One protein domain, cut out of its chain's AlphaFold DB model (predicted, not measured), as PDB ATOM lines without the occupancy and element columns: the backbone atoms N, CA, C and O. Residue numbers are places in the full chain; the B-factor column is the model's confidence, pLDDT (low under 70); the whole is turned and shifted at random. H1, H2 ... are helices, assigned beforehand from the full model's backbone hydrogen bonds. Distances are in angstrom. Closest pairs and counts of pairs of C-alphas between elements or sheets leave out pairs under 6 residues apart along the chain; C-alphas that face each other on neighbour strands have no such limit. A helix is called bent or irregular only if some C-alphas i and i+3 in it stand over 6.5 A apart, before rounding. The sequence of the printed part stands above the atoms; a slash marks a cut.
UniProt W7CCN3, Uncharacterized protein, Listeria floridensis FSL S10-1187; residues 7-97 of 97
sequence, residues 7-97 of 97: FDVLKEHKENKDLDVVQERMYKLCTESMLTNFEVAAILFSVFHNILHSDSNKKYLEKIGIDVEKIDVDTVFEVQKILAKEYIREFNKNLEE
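AT A GLANCE: This is residues 7 to 97 of the 97 residues of an uncharacterized protein of Listeria floridensis FSL S10-1187 (UniProt W7CCN3). The helices make a loose, open frame: H3 is linked to H2 at one end and makes a corner with H4 at the other, and residues 76 to 80 of H5 pack on it. Residues 7 to 25, with H1, and 81 to 97, in H5 but for the last, stick out. The printed part, 91 residues with five named helices, H1 to H5, and no named strand, is all helix and loose; the radius of gyration of the C-alphas is 15.5 A, the spans 37 by 35 by 34 A.

HOW THE PARTS SIT: H1, residues 7 to 15, touches no helix. H2, residues 19 to 32, is close to but not clearly touching H3, residues 37 to 53; their closest C-alphas, of Cys 30 and Val 40, are 6.8 A apart. H3 only just touches H4, residues 55 to 63, with 3 pairs of C-alphas within 8 A, only at the corner; the closest are Leu 52 and Lys 58, 6.7 A. H5, residues 73 to 96, touches H3 about perpendicular, at 89 degrees, closest at C-alphas 76 and 49, 6.2 A. Every O i to N i+4 pair is within hydrogen-bond range in H1, H2, H3 and H5, and 3 of 5 in H4.

IN THESE COORDINATES: H1 begins at C-alpha 7 (36.480, 11.001, -25.903). H2 is 19.9 A long, H3 24.2 A and H5 35.5 A, ending at C-alpha 96 (32.415, 46.230, -29.182). H4 is only just irregular: C-alphas 56 and 59 are 6.6 A apart.

THE WHOLE: The printed part has no cut and no long link. The farthest C-alphas, of Glu 69 and Glu 97, are 40.9 A apart. The model's pLDDT is under 70 at residues 7 to 17, 65, 68 and 92 to 97.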
ATOM      1  N   PHE A   7      36.755   9.939 -26.867       41.88
ATOM      2  CA  PHE A   7      36.480  11.001 -25.903       41.88
ATOM      3  C   PHE A   7      37.348  12.253 -26.079       41.88
ATOM      4  O   PHE A   7      36.828  13.355 -25.929       41.88
ATOM      5  N   ASP A   8      38.625  12.110 -26.436       44.66
ATOM      6  CA  ASP A   8      39.529  13.243 -26.664       44.66
ATOM      7  C   ASP A   8      39.176  13.966 -27.969       44.66
ATOM      8  O   ASP A   8      39.176  15.192 -28.011       44.66
ATOM      9  N   VAL A   9      38.771  13.215 -29.001       50.97
ATOM     10  CA  VAL A   9      38.246  13.776 -30.259       50.97
ATOM     11  C   VAL A   9      36.951  14.540 -29.998       50.97
ATOM     12  O   VAL A   9      36.807  15.682 -30.422       50.97
ATOM     13  N   LEU A  10      36.013  13.949 -29.256       41.44
ATOM     14  CA  LEU A  10      34.749  14.600 -28.909       41.44
ATOM     15  C   LEU A  10      34.950  15.837 -28.019       41.44
ATOM     16  O   LEU A  10      34.168  16.783 -28.118       41.44
ATOM     17  N   LYS A  11      35.992  15.852 -27.177       42.25
ATOM     18  CA  LYS A  11      36.355  16.988 -26.321       42.25
ATOM     19  C   LYS A  11      37.016  18.123 -27.113       42.25
ATOM     20  O   LYS A  11      36.553  19.255 -27.003       42.25
ATOM     21  N   GLU A  12      37.979  17.825 -27.991       44.34
ATOM     22  CA  GLU A  12      38.549  18.793 -28.953       44.34
ATOM     23  C   GLU A  12      37.453  19.421 -29.827       44.34
ATOM     24  O   GLU A  12      37.403  20.638 -29.999       44.34
ATOM     25  N   HIS A  13      36.521  18.600 -30.323       52.31
ATOM     26  CA  HIS A  13      35.367  19.058 -31.100       52.31
ATOM     27  C   HIS A  13      34.368  19.889 -30.292       52.31
ATOM     28  O   HIS A  13      33.506  20.526 -30.891       52.31
ATOM     29  N   LYS A  14      34.404  19.850 -28.957       45.41
ATOM     30  CA  LYS A  14      33.512  20.624 -28.087       45.41
ATOM     31  C   LYS A  14      34.121  21.974 -27.706       45.41
ATOM     32  O   LYS A  14      33.367  22.928 -27.560       45.41
ATOM     33  N   GLU A  15      35.443  22.039 -27.573       50.53
ATOM     34  CA  GLU A  15      36.188  23.232 -27.153       50.53
ATOM     35  C   GLU A  15      36.577  24.144 -28.336       50.53
ATOM     36  O   GLU A  15      36.661  25.351 -28.153       50.53
ATOM     37  N   ASN A  16      36.703  23.604 -29.558       49.81
ATOM     38  CA  ASN A  16      37.087  24.349 -30.771       49.81
ATOM     39  C   ASN A  16      36.004  24.311 -31.866       49.81
ATOM     40  O   ASN A  16      36.296  24.029 -33.032       49.81
ATOM     41  N   LYS A  17      34.727  24.522 -31.517       60.06
ATOM     42  CA  LYS A  17      33.669  24.622 -32.538       60.06
ATOM     43  C   LYS A  17      33.770  25.958 -33.257       60.06
ATOM     44  O   LYS A  17      33.134  26.925 -32.858       60.06
ATOM     45  N   ASP A  18      34.538  25.973 -34.333       77.81
ATOM     46  CA  ASP A  18      34.462  27.032 -35.326       77.81
ATOM     47  C   ASP A  18      33.095  26.936 -36.027       77.81
ATOM     48  O   ASP A  18      32.853  26.068 -36.876       77.81
ATOM     49  N   LEU A  19      32.154  27.765 -35.569       77.81
ATOM     50  CA  LEU A  19      30.797  27.816 -36.103       77.81
ATOM     51  C   LEU A  19      30.791  28.250 -37.572       77.81
ATOM     52  O   LEU A  19      29.924  27.785 -38.313       77.81
ATOM     53  N   ASP A  20      31.779  29.033 -38.005       77.88
ATOM     54  CA  ASP A  20      31.896  29.503 -39.384       77.88
ATOM     55  C   ASP A  20      32.243  28.333 -40.310       77.88
ATOM     56  O   ASP A  20      31.616  28.149 -41.356       77.88
ATOM     57  N   VAL A  21      33.150  27.446 -39.882       85.94
ATOM     58  CA  VAL A  21      33.467  26.210 -40.624       85.94
ATOM     59  C   VAL A  21      32.248  25.290 -40.736       85.94
ATOM     60  O   VAL A  21      32.029  24.657 -41.773       85.94
ATOM     61  N   VAL A  22      31.440  25.178 -39.677       87.19
ATOM     62  CA  VAL A  22      30.210  24.368 -39.713       87.19
ATOM     63  C   VAL A  22      29.173  24.998 -40.644       87.19
ATOM     64  O   VAL A  22      28.570  24.287 -41.453       87.19
ATOM     65  N   GLN A  23      28.997  26.318 -40.573       87.19
ATOM     66  CA  GLN A  23      28.104  27.066 -41.453       87.19
ATOM     67  C   GLN A  23      28.510  26.899 -42.921       87.19
ATOM     68  O   GLN A  23      27.657  26.605 -43.758       87.19
ATOM     69  N   GLU A  24      29.798  27.034 -43.244       88.38
ATOM     70  CA  GLU A  24      30.299  26.904 -44.614       88.38
ATOM     71  C   GLU A  24      30.009  25.512 -45.189       88.38
ATOM     72  O   GLU A  24      29.561  25.383 -46.330       88.38
ATOM     73  N   ARG A  25      30.201  24.454 -44.391       92.31
ATOM     74  CA  ARG A  25      29.884  23.078 -44.804       92.31
ATOM     75  C   ARG A  25      28.394  22.888 -45.065       92.31
ATOM     76  O   ARG A  25      28.032  22.272 -46.065       92.31
ATOM     77  N   MET A  26      27.536  23.428 -44.197       91.62
ATOM     78  CA  MET A  26      26.082  23.373 -44.377       91.62
ATOM     79  C   MET A  26      25.638  24.142 -45.625       91.62
ATOM     80  O   MET A  26      24.813  23.645 -46.391       91.62
ATOM     81  N   TYR A  27      26.216  25.321 -45.858       92.62
ATOM     82  CA  TYR A  27      25.951  26.131 -47.042       92.62
ATOM     83  C   TYR A  27      26.319  25.377 -48.322       92.62
ATOM     84  O   TYR A  27      25.462  25.204 -49.186       92.62
ATOM     85  N   LYS A  28      27.551  24.849 -48.400       95.50
ATOM     86  CA  LYS A  28      28.018  24.066 -49.554       95.50
ATOM     87  C   LYS A  28      27.111  22.877 -49.833       95.50
ATOM     88  O   LYS A  28      26.668  22.728 -50.966       95.50
ATOM     89  N   LEU A  29      26.759  22.102 -48.805       94.12
ATOM     90  CA  LEU A  29      25.856  20.959 -48.944       94.12
ATOM     91  C   LEU A  29      24.522  21.359 -49.594       94.12
ATOM     92  O   LEU A  29      24.058  20.678 -50.510       94.12
ATOM     93  N   CYS A  30      23.924  22.467 -49.146       94.06
ATOM     94  CA  CYS A  30      22.657  22.953 -49.690       94.06
ATOM     95  C   CYS A  30      22.802  23.432 -51.141       94.06
ATOM     96  O   CYS A  30      21.965  23.105 -51.982       94.06
ATOM     97  N   THR A  31      23.864  24.182 -51.449       94.38
ATOM     98  CA  THR A  31      24.071  24.760 -52.784       94.38
ATOM     99  C   THR A  31      24.513  23.736 -53.825       94.38
ATOM    100  O   THR A  31      24.036  23.773 -54.954       94.38
ATOM    101  N   GLU A  32      25.392  22.800 -53.460       96.50
ATOM    102  CA  GLU A  32      25.892  21.750 -54.360       96.50
ATOM    103  C   GLU A  32      24.801  20.728 -54.686       96.50
ATOM    104  O   GLU A  32      24.748  20.213 -55.801       96.50
ATOM    105  N   SER A  33      23.885  20.492 -53.743       95.75
ATOM    106  CA  SER A  33      22.707  19.641 -53.949       95.75
ATOM    107  C   SER A  33      21.560  20.364 -54.670       95.75
ATOM    108  O   SER A  33      20.507  19.766 -54.871       95.75
ATOM    109  N   MET A  34      21.745  21.637 -55.051       95.25
ATOM    110  CA  MET A  34      20.742  22.478 -55.720       95.25
ATOM    111  C   MET A  34      19.388  22.528 -54.994       95.25
ATOM    112  O   MET A  34      18.336  22.560 -55.631       95.25
ATOM    113  N   LEU A  35      19.408  22.533 -53.658       96.56
ATOM    114  CA  LEU A  35      18.179  22.529 -52.872       96.56
ATOM    115  C   LEU A  35      17.410  23.837 -53.041       96.56
ATOM    116  O   LEU A  35      17.973  24.934 -53.030       96.56
ATOM    117  N   THR A  36      16.093  23.720 -53.130       97.25
ATOM    118  CA  THR A  36      15.184  24.861 -53.058       97.25
ATOM    119  C   THR A  36      15.127  25.420 -51.636       97.25
ATOM    120  O   THR A  36      15.358  24.717 -50.651       97.25
ATOM    121  N   ASN A  37      14.720  26.684 -51.495       94.81
ATOM    122  CA  ASN A  37      14.517  27.301 -50.178       94.81
ATOM    123  C   ASN A  37      13.529  26.515 -49.301       94.81
ATOM    124  O   ASN A  37      13.687  26.475 -48.084       94.81
ATOM    125  N   PHE A  38      12.522  25.886 -49.917       96.31
ATOM    126  CA  PHE A  38      11.564  25.036 -49.215       96.31
ATOM    127  C   PHE A  38      12.245  23.805 -48.600       96.31
ATOM    128  O   PHE A  38      12.051  23.521 -47.420       96.31
ATOM    129  N   GLU A  39      13.087  23.109 -49.366       96.94
ATOM    130  CA  GLU A  39      13.820  21.928 -48.892       96.94
ATOM    131  C   GLU A  39      14.847  22.293 -47.818       96.94
ATOM    132  O   GLU A  39      14.945  21.607 -46.802       96.94
ATOM    133  N   VAL A  40      15.556  23.412 -47.991       95.75
ATOM    134  CA  VAL A  40      16.481  23.931 -46.974       95.75
ATOM    135  C   VAL A  40      15.734  24.219 -45.670       95.75
ATOM    136  O   VAL A  40      16.164  23.768 -44.608       95.75
ATOM    137  N   ALA A  41      14.591  24.908 -45.730       93.56
ATOM    138  CA  ALA A  41      13.780  25.190 -44.548       93.56
ATOM    139  C   ALA A  41      13.290  23.902 -43.863       93.56
ATOM    140  O   ALA A  41      13.381  23.790 -42.640       93.56
ATOM    141  N   ALA A  42      12.836  22.912 -44.637       94.75
ATOM    142  CA  ALA A  42      12.389  21.624 -44.113       94.75
ATOM    143  C   ALA A  42      13.522  20.848 -43.415       94.75
ATOM    144  O   ALA A  42      13.311  20.276 -42.344       94.75
ATOM    145  N   ILE A  43      14.733  20.855 -43.983       93.88
ATOM    146  CA  ILE A  43      15.907  20.205 -43.383       93.88
ATOM    147  C   ILE A  43      16.303  20.907 -42.088       93.88
ATOM    148  O   ILE A  43      16.478  20.239 -41.070       93.88
ATOM    149  N   LEU A  44      16.423  22.238 -42.100       92.88
ATOM    150  CA  LEU A  44      16.798  23.002 -40.909       92.88
ATOM    151  C   LEU A  44      15.781  22.809 -39.780       92.88
ATOM    152  O   LEU A  44      16.180  22.571 -38.641       92.88
ATOM    153  N   PHE A  45      14.487  22.828 -40.110       93.44
ATOM    154  CA  PHE A  45      13.415  22.505 -39.174       93.44
ATOM    155  C   PHE A  45      13.577  21.093 -38.599       93.44
ATOM    156  O   PHE A  45      13.635  20.932 -37.385       93.44
ATOM    157  N   SER A  46      13.697  20.074 -39.457       93.44
ATOM    158  CA  SER A  46      13.795  18.670 -39.038       93.44
ATOM    159  C   SER A  46      15.013  18.417 -38.148       93.44
ATOM    160  O   SER A  46      14.909  17.795 -37.089       93.44
ATOM    161  N   VAL A  47      16.171  18.963 -38.528       92.31
ATOM    162  CA  VAL A  47      17.403  18.876 -37.737       92.31
ATOM    163  C   VAL A  47      17.204  19.526 -36.373       92.31
ATOM    164  O   VAL A  47      17.513  18.907 -35.354       92.31
ATOM    165  N   PHE A  48      16.669  20.747 -36.330       91.19
ATOM    166  CA  PHE A  48      16.504  21.466 -35.072       91.19
ATOM    167  C   PHE A  48      15.448  20.816 -34.166       91.19
ATOM    168  O   PHE A  48      15.698  20.619 -32.979       91.19
ATOM    169  N   HIS A  49      14.328  20.367 -34.731       91.00
ATOM    170  CA  HIS A  49      13.307  19.582 -34.039       91.00
ATOM    171  C   HIS A  49      13.902  18.327 -33.379       91.00
ATOM    172  O   HIS A  49      13.675  18.083 -32.193       91.00
ATOM    173  N   ASN A  50      14.730  17.564 -34.100       89.56
ATOM    174  CA  ASN A  50      15.378  16.366 -33.557       89.56
ATOM    175  C   ASN A  50      16.409  16.697 -32.469       89.56
ATOM    176  O   ASN A  50      16.538  15.963 -31.489       89.56
ATOM    177  N   ILE A  51      17.126  17.817 -32.604       88.12
ATOM    178  CA  ILE A  51      18.049  18.305 -31.571       88.12
ATOM    179  C   ILE A  51      17.284  18.643 -30.289       88.12
ATOM    180  O   ILE A  51      17.742  18.271 -29.205       88.12
ATOM    181  N   LEU A  52      16.132  19.309 -30.387       85.44
ATOM    182  CA  LEU A  52      15.297  19.637 -29.226       85.44
ATOM    183  C   LEU A  52      14.777  18.374 -28.521       85.44
ATOM    184  O   LEU A  52      14.789  18.315 -27.295       85.44
ATOM    185  N   HIS A  53      14.424  17.338 -29.282       84.62
ATOM    186  CA  HIS A  53      13.977  16.048 -28.744       84.62
ATOM    187  C   HIS A  53      15.109  15.146 -28.228       84.62
ATOM    188  O   HIS A  53      14.833  14.102 -27.640       84.62
ATOM    189  N   SER A  54      16.380  15.510 -28.426       84.81
ATOM    190  CA  SER A  54      17.497  14.696 -27.937       84.81
ATOM    191  C   SER A  54      17.532  14.630 -26.404       84.81
ATOM    192  O   SER A  54      17.306  15.629 -25.715       84.81
ATOM    193  N   ASP A  55      17.916  13.473 -25.859       76.75
ATOM    194  CA  ASP A  55      17.995  13.236 -24.408       76.75
ATOM    195  C   ASP A  55      18.864  14.269 -23.670       76.75
ATOM    196  O   ASP A  55      18.598  14.629 -22.520       76.75
ATOM    197  N   SER A  56      19.905  14.778 -24.340       73.81
ATOM    198  CA  SER A  56      20.780  15.832 -23.823       73.81
ATOM    199  C   SER A  56      20.073  17.171 -23.626       73.81
ATOM    200  O   SER A  56      20.409  17.893 -22.686       73.81
ATOM    201  N   ASN A  57      19.099  17.497 -24.477       74.06
ATOM    202  CA  ASN A  57      18.412  18.787 -24.464       74.06
ATOM    203  C   ASN A  57      17.077  18.741 -23.728       74.06
ATOM    204  O   ASN A  57      16.661  19.768 -23.192       74.06
ATOM    205  N   LYS A  58      16.466  17.558 -23.594       71.69
ATOM    206  CA  LYS A  58      15.203  17.379 -22.871       71.69
ATOM    207  C   LYS A  58      15.241  17.982 -21.463       71.69
ATOM    208  O   LYS A  58      14.392  18.788 -21.102       71.69
ATOM    209  N   LYS A  59      16.326  17.726 -20.724       71.88
ATOM    210  CA  LYS A  59      16.552  18.274 -19.372       71.88
ATOM    211  C   LYS A  59      16.712  19.793 -19.325       71.88
ATOM    212  O   LYS A  59      16.457  20.396 -18.286       71.88
ATOM    213  N   TYR A  60      17.232  20.409 -20.383       71.44
ATOM    214  CA  TYR A  60      17.378  21.863 -20.445       71.44
ATOM    215  C   TYR A  60      16.036  22.518 -20.773       71.44
ATOM    216  O   TYR A  60      15.645  23.465 -20.096       71.44
ATOM    217  N   LEU A  61      15.306  21.962 -21.742       73.19
ATOM    218  CA  LEU A  61      13.989  22.443 -22.153       73.19
ATOM    219  C   LEU A  61      12.970  22.351 -21.010       73.19
ATOM    220  O   LEU A  61      12.305  23.340 -20.710       73.19
ATOM    221  N   GLU A  62      12.949  21.237 -20.274       73.38
ATOM    222  CA  GLU A  62      12.116  21.084 -19.073       73.38
ATOM    223  C   GLU A  62      12.435  22.148 -18.004       73.38
ATOM    224  O   GLU A  62      11.528  22.704 -17.386       73.38
ATOM    225  N   LYS A  63      13.718  22.491 -17.807       70.44
ATOM    226  CA  LYS A  63      14.146  23.515 -16.832       70.44
ATOM    227  C   LYS A  63      13.679  24.923 -17.182       70.44
ATOM    228  O   LYS A  63      13.492  25.726 -16.272       70.44
ATOM    229  N   ILE A  64      13.517  25.225 -18.467       70.00
ATOM    230  CA  ILE A  64      13.000  26.517 -18.938       70.00
ATOM    231  C   ILE A  64      11.485  26.483 -19.195       70.00
ATOM    232  O   ILE A  64      10.936  27.434 -19.741       70.00
ATOM    233  N   GLY A  65      10.805  25.413 -18.765       69.25
ATOM    234  CA  GLY A  65       9.348  25.288 -18.815       69.25
ATOM    235  C   GLY A  65       8.784  24.863 -20.173       69.25
ATOM    236  O   GLY A  65       7.597  25.066 -20.412       69.25
ATOM    237  N   ILE A  66       9.604  24.286 -21.056       74.88
ATOM    238  CA  ILE A  66       9.171  23.763 -22.357       74.88
ATOM    239  C   ILE A  66       8.898  22.261 -22.230       74.88
ATOM    240  O   ILE A  66       9.781  21.480 -21.875       74.88
ATOM    241  N   ASP A  67       7.663  21.865 -22.539       74.75
ATOM    242  CA  ASP A  67       7.229  20.468 -22.575       74.75
ATOM    243  C   ASP A  67       7.670  19.820 -23.895       74.75
ATOM    244  O   ASP A  67       7.141  20.128 -24.963       74.75
ATOM    245  N   VAL A  68       8.664  18.933 -23.814       69.75
ATOM    246  CA  VAL A  68       9.300  18.318 -24.988       69.75
ATOM    247  C   VAL A  68       8.342  17.416 -25.763       69.75
ATOM    248  O   VAL A  68       8.463  17.315 -26.975       69.75
ATOM    249  N   GLU A  69       7.338  16.838 -25.101       73.94
ATOM    250  CA  GLU A  69       6.315  16.006 -25.753       73.94
ATOM    251  C   GLU A  69       5.275  16.840 -26.530       73.94
ATOM    252  O   GLU A  69       4.407  16.287 -27.205       73.94
ATOM    253  N   LYS A  70       5.338  18.175 -26.430       74.94
ATOM    254  CA  LYS A  70       4.435  19.122 -27.103       74.94
ATOM    255  C   LYS A  70       5.166  20.080 -28.036       74.94
ATOM    256  O   LYS A  70       4.616  21.122 -28.384       74.94
ATOM    257  N   ILE A  71       6.394  19.755 -28.435       81.31
ATOM    258  CA  ILE A  71       7.134  20.560 -29.405       81.31
ATOM    259  C   ILE A  71       6.502  20.347 -30.781       81.31
ATOM    260  O   ILE A  71       6.815  19.406 -31.505       81.31
ATOM    261  N   ASP A  72       5.576  21.233 -31.122       86.00
ATOM    262  CA  ASP A  72       5.014  21.359 -32.457       86.00
ATOM    263  C   ASP A  72       5.869  22.282 -33.339       86.00
ATOM    264  O   ASP A  72       6.896  22.828 -32.923       86.00
ATOM    265  N   VAL A  73       5.447  22.444 -34.594       87.94
ATOM    266  CA  VAL A  73       6.162  23.257 -35.584       87.94
ATOM    267  C   VAL A  73       6.379  24.690 -35.089       87.94
ATOM    268  O   VAL A  73       7.482  25.225 -35.210       87.94
ATOM    269  N   ASP A  74       5.350  25.291 -34.494       88.75
ATOM    270  CA  ASP A  74       5.389  26.676 -34.027       88.75
ATOM    271  C   ASP A  74       6.346  26.840 -32.840       88.75
ATOM    272  O   ASP A  74       7.131  27.792 -32.789       88.75
ATOM    273  N   THR A  75       6.356  25.868 -31.928       85.56
ATOM    274  CA  THR A  75       7.271  25.834 -30.783       85.56
ATOM    275  C   THR A  75       8.729  25.785 -31.236       85.56
ATOM    276  O   THR A  75       9.560  26.533 -30.716       85.56
ATOM    277  N   VAL A  76       9.055  24.956 -32.237       89.75
ATOM    278  CA  VAL A  76      10.416  24.877 -32.797       89.75
ATOM    279  C   VAL A  76      10.866  26.242 -33.316       89.75
ATOM    280  O   VAL A  76      11.971  26.688 -32.996       89.75
ATOM    281  N   PHE A  77      10.014  26.928 -34.084       90.25
ATOM    282  CA  PHE A  77      10.364  28.222 -34.668       90.25
ATOM    283  C   PHE A  77      10.498  29.336 -33.628       90.25
ATOM    284  O   PHE A  77      11.415  30.154 -33.743       90.25
ATOM    285  N   GLU A  78       9.654  29.372 -32.594       87.19
ATOM    286  CA  GLU A  78       9.805  30.351 -31.510       87.19
ATOM    287  C   GLU A  78      11.098  30.124 -30.715       87.19
ATOM    288  O   GLU A  78      11.854  31.075 -30.489       87.19
ATOM    289  N   VAL A  79      11.433  28.873 -30.379       84.38
ATOM    290  CA  VAL A  79      12.712  28.553 -29.721       84.38
ATOM    291  C   VAL A  79      13.892  28.960 -30.604       84.38
ATOM    292  O   VAL A  79      14.812  29.636 -30.139       84.38
ATOM    293  N   GLN A  80      13.857  28.617 -31.893       87.50
ATOM    294  CA  GLN A  80      14.918  28.963 -32.838       87.50
ATOM    295  C   GLN A  80      15.109  30.482 -32.946       87.50
ATOM    296  O   GLN A  80      16.236  30.975 -32.937       87.50
ATOM    297  N   LYS A  81      14.012  31.239 -32.998       87.50
ATOM    298  CA  LYS A  81      14.010  32.706 -33.041       87.50
ATOM    299  C   LYS A  81      14.588  33.331 -31.771       87.50
ATOM    300  O   LYS A  81      15.325  34.312 -31.878       87.50
ATOM    301  N   ILE A  82      14.265  32.804 -30.588       84.19
ATOM    302  CA  ILE A  82      14.825  33.278 -29.311       84.19
ATOM    303  C   ILE A  82      16.342  33.071 -29.295       84.19
ATOM    304  O   ILE A  82      17.085  34.031 -29.087       84.19
ATOM    305  N   LEU A  83      16.796  31.854 -29.597       83.38
ATOM    306  CA  LEU A  83      18.215  31.498 -29.552       83.38
ATOM    307  C   LEU A  83      19.035  32.223 -30.626       83.38
ATOM    308  O   LEU A  83      20.139  32.683 -30.349       83.38
ATOM    309  N   ALA A  84      18.491  32.404 -31.833       85.06
ATOM    310  CA  ALA A  84      19.153  33.179 -32.882       85.06
ATOM    311  C   ALA A  84      19.346  34.649 -32.474       85.06
ATOM    312  O   ALA A  84      20.403  35.231 -32.716       85.06
ATOM    313  N   LYS A  85      18.349  35.255 -31.814       82.25
ATOM    314  CA  LYS A  85      18.471  36.622 -31.283       82.25
ATOM    315  C   LYS A  85      19.521  36.717 -30.184       82.25
ATOM    316  O   LYS A  85      20.235  37.714 -30.127       82.25
ATOM    317  N   GLU A  86      19.592  35.726 -29.303       79.50
ATOM    318  CA  GLU A  86      20.603  35.671 -28.247       79.50
ATOM    319  C   GLU A  86      22.011  35.550 -28.833       79.50
ATOM    320  O   GLU A  86      22.873  36.355 -28.496       79.50
ATOM    321  N   TYR A  87      22.208  34.656 -29.805       79.44
ATOM    322  CA  TYR A  87      23.473  34.522 -30.526       79.44
ATOM    323  C   TYR A  87      23.928  35.843 -31.166       79.44
ATOM    324  O   TYR A  87      25.067  36.256 -30.971       79.44
ATOM    325  N   ILE A  88      23.034  36.551 -31.871       80.00
ATOM    326  CA  ILE A  88      23.354  37.852 -32.489       80.00
ATOM    327  C   ILE A  88      23.740  38.894 -31.430       80.00
ATOM    328  O   ILE A  88      24.656  39.684 -31.648       80.00
ATOM    329  N   ARG A  89      23.053  38.914 -30.280       78.38
ATOM    330  CA  ARG A  89      23.386  39.838 -29.185       78.38
ATOM    331  C   ARG A  89      24.782  39.577 -28.636       78.38
ATOM    332  O   ARG A  89      25.521  40.534 -28.443       78.38
ATOM    333  N   GLU A  90      25.133  38.320 -28.391       74.75
ATOM    334  CA  GLU A  90      26.465  37.949 -27.901       74.75
ATOM    335  C   GLU A  90      27.550  38.228 -28.948       74.75
ATOM    336  O   GLU A  90      28.591  38.787 -28.620       74.75
ATOM    337  N   PHE A  91      27.281  37.938 -30.224       72.75
ATOM    338  CA  PHE A  91      28.194  38.259 -31.321       72.75
ATOM    339  C   PHE A  91      28.488  39.763 -31.409       72.75
ATOM    340  O   PHE A  91      29.644  40.156 -31.523       72.75
ATOM    341  N   ASN A  92      27.459  40.610 -31.300       69.56
ATOM    342  CA  ASN A  92      27.634  42.062 -31.348       69.56
ATOM    343  C   ASN A  92      28.417  42.605 -30.144       69.56
ATOM    344  O   ASN A  92      29.228  43.503 -30.328       69.56
ATOM    345  N   LYS A  93      28.226  42.054 -28.937       65.88
ATOM    346  CA  LYS A  93      29.022  42.450 -27.761       65.88
ATOM    347  C   LYS A  93      30.514  42.185 -27.966       65.88
ATOM    348  O   LYS A  93      31.325  43.045 -27.664       65.88
ATOM    349  N   ASN A  94      30.859  41.037 -28.550       58.88
ATOM    350  CA  ASN A  94      32.251  40.668 -28.831       58.88
ATOM    351  C   ASN A  94      32.918  41.544 -29.911       58.88
ATOM    352  O   ASN A  94      34.129  41.475 -30.072       58.88
ATOM    353  N   LEU A  95      32.146  42.315 -30.688       55.59
ATOM    354  CA  LEU A  95      32.668  43.281 -31.665       55.59
ATOM    355  C   LEU A  95      32.884  44.681 -31.068       55.59
ATOM    356  O   LEU A  95      33.522  45.518 -31.707       55.59
ATOM    357  N   GLU A  96      32.306  44.952 -29.895       52.34
ATOM    358  CA  GLU A  96      32.415  46.230 -29.182       52.34
ATOM    359  C   GLU A  96      33.541  46.232 -28.124       52.34
ATOM    360  O   GLU A  96      33.887  47.305 -27.622       52.34
ATOM    361  N   GLU A  97      34.119  45.063 -27.810       46.16
ATOM    362  CA  GLU A  97      35.301  44.859 -26.944       46.16
ATOM    363  C   GLU A  97      36.617  44.823 -27.740       46.16
ATOM    364  O   GLU A  97      37.617  45.389 -27.233       46.16
TER     365      GLU A  97